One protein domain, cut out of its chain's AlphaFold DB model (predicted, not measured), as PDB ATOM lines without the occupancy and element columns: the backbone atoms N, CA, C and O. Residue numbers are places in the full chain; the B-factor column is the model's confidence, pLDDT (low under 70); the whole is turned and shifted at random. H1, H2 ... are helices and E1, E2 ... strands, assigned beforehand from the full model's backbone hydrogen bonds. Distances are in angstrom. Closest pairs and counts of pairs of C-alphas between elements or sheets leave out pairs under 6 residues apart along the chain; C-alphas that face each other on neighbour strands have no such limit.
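What this domain is: This is residues 198 to 251 of the 262 residues of an uncharacterized protein of Halomonas sulfidaeris (UniProt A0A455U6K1). What is the shape? It has little regular structure: a small hairpin of strands E1 and E2, with helix H1 packed on it through residues 205 to 209, and a tail without named elements, residues 239 to 251. What builds it? The 54 printed residues hold H1, E1 and E2 in that order, mixed in class, with only 20 residues in named elements. How large? It is compact and rounded, radius of gyration 10.3 A, spanning 25 by 23 by 22 A.

How they stand to each other: How do the strands pair? E1, residues 224 to 228, and E2, residues 234 to 238, are an antiparallel hairpin at 156 degrees; N 225 and O 237, 2.8 A apart, are within hydrogen-bond range. Where is the helix? H1, residues 205 to 214, has its closest C-alphas to E1 at Glu 205 and Phe 226, 6.2 A; H1 and E2 are near each other, with 5 pairs of C-alphas within 10 A. In H1 every O i to N i+4 pair is within hydrogen-bond range.

Where its parts are: How long are they? E1 measures 13.2 A, E2 13.5 A and H1 14.1 A between first and last C-alphas. Where to look? C-alpha 205 is at (-53.159, -1.964, 8.811), C-alpha 238 at (-44.610, 6.949, 16.047).

The domain as a whole: Any cut or long link? The printed part has no cut; E1 to E2 is tight, H1 to E1 short. How confident? Mean pLDDT of the printed part is 92.6; no printed residue is under 70.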
ATOM      1  N   LEU A 198     -46.207   4.461   2.603       94.38
ATOM      2  CA  LEU A 198     -46.331   3.062   2.192       94.38
ATOM      3  C   LEU A 198     -47.246   2.944   0.955       94.38
ATOM      4  O   LEU A 198     -48.063   3.840   0.711       94.38
ATOM      5  N   PRO A 199     -47.134   1.835   0.193       90.69
ATOM      6  CA  PRO A 199     -47.898   1.625  -1.035       90.69
ATOM      7  C   PRO A 199     -49.422   1.716  -0.865       90.69
ATOM      8  O   PRO A 199     -49.982   1.254   0.130       90.69
ATOM      9  N   ASP A 200     -50.095   2.233  -1.893       92.50
ATOM     10  CA  ASP A 200     -51.562   2.289  -2.021       92.50
ATOM     11  C   ASP A 200     -52.217   0.906  -2.187       92.50
ATOM     12  O   ASP A 200     -53.404   0.720  -1.906       92.50
ATOM     13  N   THR A 201     -51.433  -0.092  -2.598       93.81
ATOM     14  CA  THR A 201     -51.871  -1.479  -2.770       93.81
ATOM     15  C   THR A 201     -52.136  -2.206  -1.452       93.81
ATOM     16  O   THR A 201     -52.679  -3.312  -1.474       93.81
ATOM     17  N   LEU A 202     -51.734  -1.647  -0.304       95.25
ATOM     18  CA  LEU A 202     -51.915  -2.287   1.000       95.25
ATOM     19  C   LEU A 202     -53.375  -2.136   1.473       95.25
ATOM     20  O   LEU A 202     -53.868  -1.013   1.623       95.25
ATOM     21  N   PRO A 203     -54.106  -3.243   1.709       94.38
ATOM     22  CA  PRO A 203     -55.549  -3.186   1.932       94.38
ATOM     23  C   PRO A 203     -55.957  -2.670   3.319       94.38
ATOM     24  O   PRO A 203     -57.044  -2.099   3.444       94.38
ATOM     25  N   ASN A 204     -55.128  -2.886   4.345       95.44
ATOM     26  CA  ASN A 204     -55.421  -2.615   5.755       95.44
ATOM     27  C   ASN A 204     -54.128  -2.456   6.586       95.44
ATOM     28  O   ASN A 204     -53.020  -2.601   6.065       95.44
ATOM     29  N   GLU A 205     -54.280  -2.157   7.880       94.69
ATOM     30  CA  GLU A 205     -53.159  -1.964   8.811       94.69
ATOM     31  C   GLU A 205     -52.320  -3.235   8.997       94.69
ATOM     32  O   GLU A 205     -51.093  -3.153   8.971       94.69
ATOM     33  N   ASP A 206     -52.949  -4.413   9.084       95.12
ATOM     34  CA  ASP A 206     -52.238  -5.697   9.198       95.12
ATOM     35  C   ASP A 206     -51.270  -5.907   8.024       95.12
ATOM     36  O   ASP A 206     -50.100  -6.238   8.221       95.12
ATOM     37  N   ALA A 207     -51.715  -5.617   6.798       96.06
ATOM     38  CA  ALA A 207     -50.866  -5.679   5.613       96.06
ATOM     39  C   ALA A 207     -49.726  -4.648   5.653       96.06
ATOM     40  O   ALA A 207     -48.643  -4.911   5.131       96.06
ATOM     41  N   CYS A 208     -49.933  -3.492   6.289       95.94
ATOM     42  CA  CYS A 208     -48.867  -2.516   6.502       95.94
ATOM     43  C   CYS A 208     -47.826  -3.025   7.504       95.94
ATOM     44  O   CYS A 208     -46.629  -2.921   7.236       95.94
ATOM     45  N   HIS A 209     -48.254  -3.627   8.616       94.75
ATOM     46  CA  HIS A 209     -47.354  -4.281   9.568       94.75
ATOM     47  C   HIS A 209     -46.547  -5.405   8.905       94.75
ATOM     48  O   HIS A 209     -45.321  -5.464   9.054       94.75
ATOM     49  N   GLU A 210     -47.210  -6.276   8.140       94.88
ATOM     50  CA  GLU A 210     -46.562  -7.360   7.397       94.88
ATOM     51  C   GLU A 210     -45.576  -6.832   6.354       94.88
ATOM     52  O   GLU A 210     -44.459  -7.345   6.252       94.88
ATOM     53  N   TYR A 211     -45.943  -5.782   5.618       95.62
ATOM     54  CA  TYR A 211     -45.054  -5.116   4.668       95.62
ATOM     55  C   TYR A 211     -43.811  -4.554   5.363       95.62
ATOM     56  O   TYR A 211     -42.696  -4.876   4.963       95.62
ATOM     57  N   MET A 212     -43.978  -3.776   6.439       95.38
ATOM     58  CA  MET A 212     -42.856  -3.192   7.182       95.38
ATOM     59  C   MET A 212     -41.908  -4.292   7.674       95.38
ATOM     60  O   MET A 212     -40.697  -4.208   7.478       95.38
ATOM     61  N   LYS A 213     -42.454  -5.372   8.244       93.25
ATOM     62  CA  LYS A 213     -41.669  -6.513   8.724       93.25
ATOM     63  C   LYS A 213     -40.939  -7.242   7.594       93.25
ATOM     64  O   LYS A 213     -39.744  -7.504   7.706       93.25
ATOM     65  N   SER A 214     -41.650  -7.597   6.526       93.62
ATOM     66  CA  SER A 214     -41.113  -8.412   5.427       93.62
ATOM     67  C   SER A 214     -40.113  -7.657   4.554       93.62
ATOM     68  O   SER A 214     -39.155  -8.260   4.076       93.62
ATOM     69  N   ALA A 215     -40.285  -6.343   4.403       92.44
ATOM     70  CA  ALA A 215     -39.367  -5.487   3.662       92.44
ATOM     71  C   ALA A 215     -38.140  -5.048   4.491       92.44
ATOM     72  O   ALA A 215     -37.272  -4.356   3.969       92.44
ATOM     73  N   GLY A 216     -38.023  -5.482   5.753       90.75
ATOM     74  CA  GLY A 216     -36.804  -5.319   6.552       90.75
ATOM     75  C   GLY A 216     -36.769  -4.080   7.447       90.75
ATOM     76  O   GLY A 216     -35.686  -3.577   7.741       90.75
ATOM     77  N   PHE A 217     -37.921  -3.578   7.904       92.75
ATOM     78  CA  PHE A 217     -37.960  -2.538   8.932       92.75
ATOM     79  C   PHE A 217     -37.260  -3.015  10.212       92.75
ATOM     80  O   PHE A 217     -37.582  -4.073  10.751       92.75
ATOM     81  N   THR A 218     -36.301  -2.229  10.702       87.69
ATOM     82  CA  THR A 218     -35.460  -2.582  11.859       87.69
ATOM     83  C   THR A 218     -35.938  -1.975  13.179       87.69
ATOM     84  O   THR A 218     -35.426  -2.339  14.236       87.69
ATOM     85  N   GLY A 219     -36.897  -1.045  13.134       86.94
ATOM     86  CA  GLY A 219     -37.486  -0.430  14.320       86.94
ATOM     87  C   GLY A 219     -38.570  -1.294  14.971       86.94
ATOM     88  O   GLY A 219     -38.996  -2.317  14.436       86.94
ATOM     89  N   SER A 220     -39.056  -0.840  16.127       89.81
ATOM     90  CA  SER A 220     -40.238  -1.426  16.759       89.81
ATOM     91  C   SER A 220     -41.488  -1.132  15.929       89.81
ATOM     92  O   SER A 220     -41.726   0.019  15.565       89.81
ATOM     93  N   LEU A 221     -42.284  -2.168  15.649       90.94
ATOM     94  CA  LEU A 221     -43.634  -2.009  15.098       90.94
ATOM     95  C   LEU A 221     -44.659  -1.655  16.184       90.94
ATOM     96  O   LEU A 221     -45.704  -1.089  15.870       90.94
ATOM     97  N   ASP A 222     -44.351  -1.960  17.445       91.31
ATOM     98  CA  ASP A 222     -45.157  -1.522  18.579       91.31
ATOM     99  C   ASP A 222     -45.017  -0.005  18.739       91.31
ATOM    100  O   ASP A 222     -43.910   0.535  18.636       91.31
ATOM    101  N   GLY A 223     -46.136   0.674  18.995       91.50
ATOM    102  CA  GLY A 223     -46.172   2.134  19.112       91.50
ATOM    103  C   GLY A 223     -46.219   2.870  17.769       91.50
ATOM    104  O   GLY A 223     -45.973   4.077  17.726       91.50
ATOM    105  N   LEU A 224     -46.519   2.169  16.669       95.19
ATOM    106  CA  LEU A 224     -46.760   2.780  15.363       95.19
ATOM    107  C   LEU A 224     -48.256   2.968  15.106       95.19
ATOM    108  O   LEU A 224     -49.064   2.083  15.368       95.19
ATOM    109  N   MET A 225     -48.609   4.125  14.553       94.94
ATOM    110  CA  MET A 225     -49.938   4.427  14.038       94.94
ATOM    111  C   MET A 225     -49.894   4.425  12.515       94.94
ATOM    112  O   MET A 225     -49.103   5.157  11.914       94.94
ATOM    113  N   PHE A 226     -50.790   3.649  11.914       95.56
ATOM    114  CA  PHE A 226     -51.016   3.595  10.478       95.56
ATOM    115  C   PHE A 226     -52.281   4.388  10.165       95.56
ATOM    116  O   PHE A 226     -53.332   4.157  10.752       95.56
ATOM    117  N   ARG A 227     -52.190   5.350   9.250       94.88
ATOM    118  CA  ARG A 227     -53.348   6.120   8.791       94.88
ATOM    119  C   ARG A 227     -53.472   5.992   7.288       94.88
ATOM    120  O   ARG A 227     -52.541   6.346   6.563       94.88
ATOM    121  N   ARG A 228     -54.633   5.529   6.833       93.69
ATOM    122  CA  ARG A 228     -54.975   5.517   5.413       93.69
ATOM    123  C   ARG A 228     -55.338   6.923   4.947       93.69
ATOM    124  O   ARG A 228     -56.034   7.652   5.653       93.69
ATOM    125  N   MET A 229     -54.848   7.289   3.775       90.69
ATOM    126  CA  MET A 229     -55.164   8.536   3.090       90.69
ATOM    127  C   MET A 229     -56.310   8.339   2.090       90.69
ATOM    128  O   MET A 229     -56.611   7.211   1.695       90.69
ATOM    129  N   ASP A 230     -56.916   9.440   1.642       86.81
ATOM    130  CA  ASP A 230     -58.005   9.421   0.652       86.81
ATOM    131  C   ASP A 230     -57.558   8.876  -0.715       86.81
ATOM    132  O   ASP A 230     -58.341   8.266  -1.438       86.81
ATOM    133  N   ASP A 231     -56.275   9.035  -1.049       85.25
ATOM    134  CA  ASP A 231     -55.644   8.478  -2.250       85.25
ATOM    135  C   ASP A 231     -55.147   7.031  -2.069       85.25
ATOM    136  O   ASP A 231     -54.383   6.522  -2.886       85.25
ATOM    137  N   MET A 232     -55.592   6.366  -0.999       89.19
ATOM    138  CA  MET A 232     -55.324   4.970  -0.650       89.19
ATOM    139  C   MET A 232     -53.913   4.654  -0.147       89.19
ATOM    140  O   MET A 232     -53.716   3.542   0.348       89.19
ATOM    141  N   ARG A 233     -52.962   5.597  -0.193       91.50
ATOM    142  CA  ARG A 233     -51.633   5.435   0.421       91.50
ATOM    143  C   ARG A 233     -51.724   5.435   1.947       91.50
ATOM    144  O   ARG A 233     -52.743   5.813   2.533       91.50
ATOM    145  N   TRP A 234     -50.640   5.022   2.603       95.50
ATOM    146  CA  TRP A 234     -50.575   4.979   4.064       95.50
ATOM    147  C   TRP A 234     -49.437   5.821   4.626       95.50
ATOM    148  O   TRP A 234     -48.302   5.795   4.145       95.50
ATOM    149  N   VAL A 235     -49.752   6.511   5.718       95.81
ATOM    150  CA  VAL A 235     -48.802   7.226   6.568       95.81
ATOM    151  C   VAL A 235     -48.525   6.394   7.810       95.81
ATOM    152  O   VAL A 235     -49.456   5.874   8.424       95.81
ATOM    153  N   VAL A 236     -47.256   6.335   8.217       95.44
ATOM    154  CA  VAL A 236     -46.843   5.731   9.489       95.44
ATOM    155  C   VAL A 236     -46.154   6.756  10.361       95.44
ATOM    156  O   VAL A 236     -45.228   7.447   9.927       95.44
ATOM    157  N   LYS A 237     -46.609   6.845  11.609       94.94
ATOM    158  CA  LYS A 237     -46.042   7.721  12.634       94.94
ATOM    159  C   LYS A 237     -45.785   6.949  13.918       94.94
ATOM    160  O   LYS A 237     -46.517   6.018  14.242       94.94
ATOM    161  N   ASN A 238     -44.769   7.363  14.661       93.19
ATOM    162  CA  ASN A 238     -44.610   6.949  16.047       93.19
ATOM    163  C   ASN A 238     -45.668   7.664  16.908       93.19
ATOM    164  O   ASN A 238     -45.861   8.872  16.770       93.19
ATOM    165  N   ILE A 239     -46.370   6.916  17.761       91.56
ATOM    166  CA  ILE A 239     -47.481   7.429  18.577       91.56
ATOM    167  C   ILE A 239     -46.991   8.414  19.644       91.56
ATOM    168  O   ILE A 239     -47.661   9.413  19.895       91.56
ATOM    169  N   ASP A 240     -45.820   8.170  20.234       87.81
ATOM    170  CA  ASP A 240     -45.326   8.937  21.381       87.81
ATOM    171  C   ASP A 240     -44.866  10.346  20.992       87.81
ATOM    172  O   ASP A 240     -45.099  11.308  21.721       87.81
ATOM    173  N   ASN A 241     -44.198  10.476  19.843       84.38
ATOM    174  CA  ASN A 241     -43.597  11.741  19.408       84.38
ATOM    175  C   ASN A 241     -44.186  12.302  18.103       84.38
ATOM    176  O   ASN A 241     -43.787  13.380  17.662       84.38
ATOM    177  N   GLY A 242     -45.105  11.580  17.455       86.31
ATOM    178  CA  GLY A 242     -45.744  11.998  16.207       86.31
ATOM    179  C   GLY A 242     -44.810  12.071  14.991       86.31
ATOM    180  O   GLY A 242     -45.237  12.554  13.935       86.31
ATOM    181  N   LYS A 243     -43.549  11.618  15.104       89.31
ATOM    182  CA  LYS A 243     -42.572  11.637  14.007       89.31
ATOM    183  C   LYS A 243     -42.980  10.645  12.919       89.31
ATOM    184  O   LYS A 243     -43.358   9.507  13.201       89.31
ATOM    185  N   VAL A 244     -42.869  11.085  11.667       93.56
ATOM    186  CA  VAL A 244     -43.058  10.239  10.479       93.56
ATOM    187  C   VAL A 244     -41.970   9.173  10.437       93.56
ATOM    188  O   VAL A 244     -40.783   9.477  10.561       93.56
ATOM    189  N   VAL A 245     -42.374   7.923  10.228       94.69
ATOM    190  CA  VAL A 245     -41.468   6.779  10.141       94.69
ATOM    191  C   VAL A 245     -41.125   6.506   8.680       94.69
ATOM    192  O   VAL A 245     -41.997   6.483   7.814       94.69
ATOM    193  N   LYS A 246     -39.836   6.289   8.404       94.69
ATOM    194  CA  LYS A 246     -39.352   5.862   7.086       94.69
ATOM    195  C   LYS A 246     -39.773   4.406   6.860       94.69
ATOM    196  O   LYS A 246     -39.396   3.535   7.646       94.69
ATOM    197  N   ASN A 247     -40.544   4.137   5.808       93.81
ATOM    198  CA  ASN A 247     -40.826   2.760   5.399       93.81
ATOM    199  C   ASN A 247     -39.559   2.096   4.801       93.81
ATOM    200  O   ASN A 247     -38.637   2.810   4.409       93.81
ATOM    201  N   PRO A 248     -39.489   0.759   4.683       92.81
ATOM    202  CA  PRO A 248     -38.288   0.077   4.186       92.81
ATOM    203  C   PRO A 248     -37.865   0.399   2.747       92.81
ATOM    204  O   PRO A 248     -36.684   0.303   2.435       92.81
ATOM    205  N   ASN A 249     -38.798   0.814   1.886       90.25
ATOM    206  CA  ASN A 249     -38.517   1.256   0.516       90.25
ATOM    207  C   ASN A 249     -38.300   2.780   0.422       90.25
ATOM    208  O   ASN A 249     -38.289   3.334  -0.678       90.25
ATOM    209  N   TYR A 250     -38.138   3.465   1.559       93.75
ATOM    210  CA  TYR A 250     -37.737   4.868   1.605       93.75
ATOM    211  C   TYR A 250     -36.479   5.098   0.762       93.75
ATOM    212  O   TYR A 250     -35.491   4.368   0.861       93.75
ATOM    213  N   SER A 251     -36.498   6.164  -0.029       94.62
ATOM    214  CA  SER A 251     -35.388   6.553  -0.886       94.62
ATOM    215  C   SER A 251     -34.765   7.837  -0.340       94.62
ATOM    216  O   SER A 251     -35.377   8.902  -0.444       94.62
TER     217      SER A 251